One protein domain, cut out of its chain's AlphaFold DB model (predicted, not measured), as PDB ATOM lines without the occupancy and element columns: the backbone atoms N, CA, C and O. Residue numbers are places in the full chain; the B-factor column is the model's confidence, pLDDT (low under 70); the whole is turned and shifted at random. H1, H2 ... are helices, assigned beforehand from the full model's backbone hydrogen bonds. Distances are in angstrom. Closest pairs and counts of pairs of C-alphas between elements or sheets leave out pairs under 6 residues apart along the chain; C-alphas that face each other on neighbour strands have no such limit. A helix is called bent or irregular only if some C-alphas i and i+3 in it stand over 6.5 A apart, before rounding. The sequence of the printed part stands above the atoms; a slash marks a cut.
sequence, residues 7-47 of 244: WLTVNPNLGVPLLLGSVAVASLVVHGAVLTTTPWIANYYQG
ATOM      1  N   TRP A   7       9.504  21.588 -20.050       96.38
ATOM      2  CA  TRP A   7       8.894  22.362 -21.137       96.38
ATOM      3  C   TRP A   7       7.905  23.430 -20.652       96.38
ATOM      4  O   TRP A   7       7.433  24.238 -21.444       96.38
ATOM      5  N   LEU A   8       7.605  23.462 -19.347       96.56
ATOM      6  CA  LEU A   8       6.887  24.578 -18.730       96.56
ATOM      7  C   LEU A   8       7.806  25.783 -18.482       96.56
ATOM      8  O   LEU A   8       7.314  26.900 -18.366       96.56
ATOM      9  N   THR A   9       9.124  25.569 -18.395       97.00
ATOM     10  CA  THR A   9      10.117  26.633 -18.176       97.00
ATOM     11  C   THR A   9      10.953  26.939 -19.416       97.00
ATOM     12  O   THR A   9      11.506  28.030 -19.518       97.00
ATOM     13  N   VAL A  10      11.032  26.015 -20.376       97.06
ATOM     14  CA  VAL A  10      11.750  26.189 -21.645       97.06
ATOM     15  C   VAL A  10      10.781  26.007 -22.805       97.06
ATOM     16  O   VAL A  10      10.074  25.007 -22.871       97.06
ATOM     17  N   ASN A  11      10.772  26.941 -23.757       97.50
ATOM     18  CA  ASN A  11       9.955  26.805 -24.961       97.50
ATOM     19  C   ASN A  11      10.459  25.616 -25.809       97.50
ATOM     20  O   ASN A  11      11.613  25.652 -26.246       97.50
ATOM     21  N   PRO A  12       9.635  24.589 -26.091       96.56
ATOM     22  CA  PRO A  12      10.065  23.411 -26.845       96.56
ATOM     23  C   PRO A  12      10.500  23.727 -28.277       96.56
ATOM     24  O   PRO A  12      11.440  23.107 -28.767       96.56
ATOM     25  N   ASN A  13       9.903  24.739 -28.914       97.50
ATOM     26  CA  ASN A  13      10.281  25.147 -30.268       97.50
ATOM     27  C   ASN A  13      11.692  25.742 -30.335       97.50
ATOM     28  O   ASN A  13      12.283  25.755 -31.406       97.50
ATOM     29  N   LEU A  14      12.241  26.219 -29.214       97.56
ATOM     30  CA  LEU A  14      13.621  26.704 -29.146       97.56
ATOM     31  C   LEU A  14      14.552  25.676 -28.491       97.56
ATOM     32  O   LEU A  14      15.659  25.443 -28.967       97.56
ATOM     33  N   GLY A  15      14.097  25.022 -27.421       97.25
ATOM     34  CA  GLY A  15      14.903  24.079 -26.655       97.25
ATOM     35  C   GLY A  15      15.182  22.770 -27.390       97.25
ATOM     36  O   GLY A  15      16.308  22.286 -27.320       97.25
ATOM     37  N   VAL A  16      14.213  22.206 -28.124       97.06
ATOM     38  CA  VAL A  16      14.441  20.961 -28.879       97.06
ATOM     39  C   VAL A  16      15.450  21.178 -30.013       97.06
ATOM     40  O   VAL A  16      16.421  20.417 -30.063       97.06
ATOM     41  N   PRO A  17      15.325  22.213 -30.872       98.31
ATOM     42  CA  PRO A  17      16.332  22.465 -31.901       98.31
ATOM     43  C   PRO A  17      17.717  22.779 -31.332       98.31
ATOM     44  O   PRO A  17      18.704  22.275 -31.858       98.31
ATOM     45  N   LEU A  18      17.813  23.549 -30.239       98.38
ATOM     46  CA  LEU A  18      19.102  23.823 -29.593       98.38
ATOM     47  C   LEU A  18      19.738  22.560 -29.011       98.38
ATOM     48  O   LEU A  18      20.939  22.351 -29.180       98.38
ATOM     49  N   LEU A  19      18.951  21.703 -28.358       98.06
ATOM     50  CA  LEU A  19      19.450  20.446 -27.811       98.06
ATOM     51  C   LEU A  19      19.970  19.540 -28.929       98.06
ATOM     52  O   LEU A  19      21.121  19.114 -28.874       98.06
ATOM     53  N   LEU A  20      19.170  19.303 -29.972       98.31
ATOM     54  CA  LEU A  20      19.582  18.465 -31.099       98.31
ATOM     55  C   LEU A  20      20.780  19.062 -31.851       98.31
ATOM     56  O   LEU A  20      21.710  18.333 -32.191       98.31
ATOM     57  N   GLY A  21      20.804  20.383 -32.040       98.56
ATOM     58  CA  GLY A  21      21.935  21.090 -32.637       98.56
ATOM     59  C   GLY A  21      23.218  20.934 -31.819       98.56
ATOM     60  O   GLY A  21      24.262  20.606 -32.375       98.56
ATOM     61  N   SER A  22      23.143  21.083 -30.494       98.62
ATOM     62  CA  SER A  22      24.305  20.909 -29.615       98.62
ATOM     63  C   SER A  22      24.867  19.486 -29.668       98.62
ATOM     64  O   SER A  22      26.081  19.310 -29.751       98.62
ATOM     65  N   VAL A  23      23.995  18.472 -29.704       98.75
ATOM     66  CA  VAL A  23      24.394  17.064 -29.818       98.75
ATOM     67  C   VAL A  23      25.043  16.793 -31.175       98.75
ATOM     68  O   VAL A  23      26.069  16.118 -31.231       98.75
ATOM     69  N   ALA A  24      24.499  17.349 -32.260       98.75
ATOM     70  CA  ALA A  24      25.084  17.214 -33.591       98.75
ATOM     71  C   ALA A  24      26.486  17.843 -33.665       98.75
ATOM     72  O   ALA A  24      27.422  17.203 -34.146       98.75
ATOM     73  N   VAL A  25      26.657  19.057 -33.131       98.75
ATOM     74  CA  VAL A  25      27.963  19.732 -33.084       98.75
ATOM     75  C   VAL A  25      28.947  18.949 -32.216       98.75
ATOM     76  O   VAL A  25      30.062  18.685 -32.656       98.75
ATOM     77  N   ALA A  26      28.539  18.520 -31.019       98.62
ATOM     78  CA  ALA A  26      29.392  17.724 -30.139       98.62
ATOM     79  C   ALA A  26      29.824  16.409 -30.806       98.62
ATOM     80  O   ALA A  26      31.001  16.058 -30.756       98.62
ATOM     81  N   SER A  27      28.904  15.722 -31.490       98.38
ATOM     82  CA  SER A  27      29.213  14.510 -32.251       98.38
ATOM     83  C   SER A  27      30.269  14.776 -33.324       98.38
ATOM     84  O   SER A  27      31.268  14.062 -33.382       98.38
ATOM     85  N   LEU A  28      30.110  15.833 -34.127       98.62
ATOM     86  CA  LEU A  28      31.082  16.188 -35.166       98.62
ATOM     87  C   LEU A  28      32.453  16.554 -34.590       98.62
ATOM     88  O   LEU A  28      33.466  16.151 -35.154       98.62
ATOM     89  N   VAL A  29      32.501  17.261 -33.459       98.56
ATOM     90  CA  VAL A  29      33.766  17.585 -32.782       98.56
ATOM     91  C   VAL A  29      34.461  16.318 -32.297       98.56
ATOM     92  O   VAL A  29      35.660  16.168 -32.514       98.56
ATOM     93  N   VAL A  30      33.725  15.382 -31.690       98.38
ATOM     94  CA  VAL A  30      34.292  14.100 -31.246       98.38
ATOM     95  C   VAL A  30      34.809  13.296 -32.437       98.38
ATOM     96  O   VAL A  30      35.934  12.808 -32.386       98.38
ATOM     97  N   HIS A  31      34.052  13.211 -33.535       97.50
ATOM     98  CA  HIS A  31      34.525  12.545 -34.751       97.50
ATOM     99  C   HIS A  31      35.771  13.231 -35.316       97.50
ATOM    100  O   HIS A  31      36.742  12.552 -35.622       97.50
ATOM    101  N   GLY A  32      35.788  14.565 -35.394       97.50
ATOM    102  CA  GLY A  32      36.954  15.336 -35.829       97.50
ATOM    103  C   GLY A  32      38.185  15.100 -34.951       97.50
ATOM    104  O   GLY A  32      39.292  14.931 -35.463       97.50
ATOM    105  N   ALA A  33      37.999  15.013 -33.633       97.88
ATOM    106  CA  ALA A  33      39.068  14.670 -32.706       97.88
ATOM    107  C   ALA A  33      39.583  13.246 -32.960       97.88
ATOM    108  O   ALA A  33      40.784  13.064 -33.129       97.88
ATOM    109  N   VAL A  34      38.709  12.240 -33.070       97.12
ATOM    110  CA  VAL A  34      39.124  10.855 -33.366       97.12
ATOM    111  C   VAL A  34      39.842  10.772 -34.719       97.12
ATOM    112  O   VAL A  34      40.882  10.122 -34.817       97.12
ATOM    113  N   LEU A  35      39.356  11.495 -35.730       95.88
ATOM    114  CA  LEU A  35      39.955  11.574 -37.066       95.88
ATOM    115  C   LEU A  35      41.380  12.123 -37.068       95.88
ATOM    116  O   LEU A  35      42.195  11.702 -37.880       95.88
ATOM    117  N   THR A  36      41.676  13.062 -36.174       95.94
ATOM    118  CA  THR A  36      42.966  13.766 -36.142       95.94
ATOM    119  C   THR A  36      43.924  13.236 -35.081       95.94
ATOM    120  O   THR A  36      45.115  13.523 -35.141       95.94
ATOM    121  N   THR A  37      43.432  12.447 -34.124       95.94
ATOM    122  CA  THR A  37      44.236  11.919 -33.011       95.94
ATOM    123  C   THR A  37      44.489  10.419 -33.093       95.94
ATOM    124  O   THR A  37      45.385   9.929 -32.407       95.94
ATOM    125  N   THR A  38      43.743   9.676 -33.920       94.75
ATOM    126  CA  THR A  38      43.885   8.218 -34.019       94.75
ATOM    127  C   THR A  38      44.303   7.765 -35.420       94.75
ATOM    128  O   THR A  38      43.730   8.214 -36.412       94.75
ATOM    129  N   PRO A  39      45.280   6.845 -35.536       89.81
ATOM    130  CA  PRO A  39      45.788   6.426 -36.843       89.81
ATOM    131  C   PRO A  39      44.864   5.433 -37.561       89.81
ATOM    132  O   PRO A  39      44.842   5.383 -38.790       89.81
ATOM    133  N   TRP A  40      44.078   4.643 -36.819       92.12
ATOM    134  CA  TRP A  40      43.283   3.551 -37.390       92.12
ATOM    135  C   TRP A  40      42.188   4.041 -38.345       92.12
ATOM    136  O   TRP A  40      41.861   3.353 -39.308       92.12
ATOM    137  N   ILE A  41      41.646   5.238 -38.123       92.19
ATOM    138  CA  ILE A  41      40.559   5.765 -38.950       92.19
ATOM    139  C   ILE A  41      41.067   6.283 -40.302       92.19
ATOM    140  O   ILE A  41      40.391   6.125 -41.315       92.19
ATOM    141  N   ALA A  42      42.281   6.840 -40.348       86.81
ATOM    142  CA  ALA A  42      42.925   7.207 -41.606       86.81
ATOM    143  C   ALA A  42      43.210   5.957 -42.456       86.81
ATOM    144  O   ALA A  42      42.941   5.953 -43.657       86.81
ATOM    145  N   ASN A  43      43.671   4.880 -41.810       86.62
ATOM    146  CA  ASN A  43      43.900   3.582 -42.448       86.62
ATOM    147  C   ASN A  43      42.592   2.964 -42.974       86.62
ATOM    148  O   ASN A  43      42.555   2.475 -44.104       86.62
ATOM    149  N   TYR A  44      41.499   3.066 -42.207       89.44
ATOM    150  CA  TYR A  44      40.166   2.629 -42.634       89.44
ATOM    151  C   TYR A  44      39.733   3.290 -43.953       89.44
ATOM    152  O   TYR A  44      39.313   2.592 -44.875       89.44
ATOM    153  N   TYR A  45      39.893   4.612 -44.096       89.00
ATOM    154  CA  TYR A  45      39.535   5.310 -45.341       89.00
ATOM    155  C   TYR A  45      40.494   5.054 -46.506       89.00
ATOM    156  O   TYR A  45      40.091   5.170 -47.660       89.00
ATOM    157  N   GLN A  46      41.749   4.701 -46.223       88.00
ATOM    158  CA  GLN A  46      42.727   4.308 -47.242       88.00
ATOM    159  C   GLN A  46      42.528   2.865 -47.733       88.00
ATOM    160  O   GLN A  46      43.182   2.461 -48.690       88.00
ATOM    161  N   GLY A  47      41.612   2.105 -47.119       83.38
ATOM    162  CA  GLY A  47      41.333   0.720 -47.493       83.38
ATOM    163  C   GLY A  47      42.402  -0.254 -47.002       83.38
ATOM    164  O   GLY A  47      42.785  -1.158 -47.741       83.38
TER     165      GLY A  47
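AT A GLANCE: This is residues 7 to 47 of the 244 residues of the protein "Antenna pigment protein alpha chain" of Rhodobacter sphaeroides (strain KD131 / KCTC 12085) (UniProt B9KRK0). What shape do these atoms make? One long, nearly straight helix, H1, makes the length of an L, and a short helix, H2, turns off at its far end as the foot. Before H1, residues 7 to 11 form a short lead-in. What is it built of? The printed part has 41 residues with two named helices, H1 then H2, and no named strand; the class is all helix. How far does it reach? It is an extended rod, with a radius of gyration of the C-alphas of 16.2 A and spans of 50 by 16 by 9 A.

IN THESE COORDINATES: Where does the long helix run? H1 holds residues 12 to 37, from C-alpha 12 at (10.065, 23.411, -26.845) to C-alpha 37 at (44.236, 11.919, -33.011), 36.6 A. It is neither bent nor irregular, but only just: C-alphas 13 and 16 are 6.1 A apart. Where is the short one? H2 holds residues 39 to 46, 11.0 A long, and ends at C-alpha 46 at (42.727, 4.308, -47.242).

HOW THE PARTS SIT: How do the helices meet? H1, with residues 34 to 35 alone, and H2 only just touch, with 3 pairs of C-alphas within 8 A, and only at the corner by their tight link of 1 residue. The closest C-alphas, of Leu 35 and Ile 41, are 6.1 A apart. At what angle? Their lines stand about perpendicular, at 86 degrees. What do the backbones show? Every O i to N i+4 pair of H2 is within hydrogen-bond range, and 21 of 22 in H1.

THE WHOLE: How large is it? The two C-alphas farthest apart, of Leu 8 and Gly 47, are 50.8 A apart. What stands free? Residues 8 to 14, 17 to 33 and 35 to 41 stand free. Is it unbroken and confident? The printed part has no cut, its mean pLDDT is 95.6, and no printed residue is under 70.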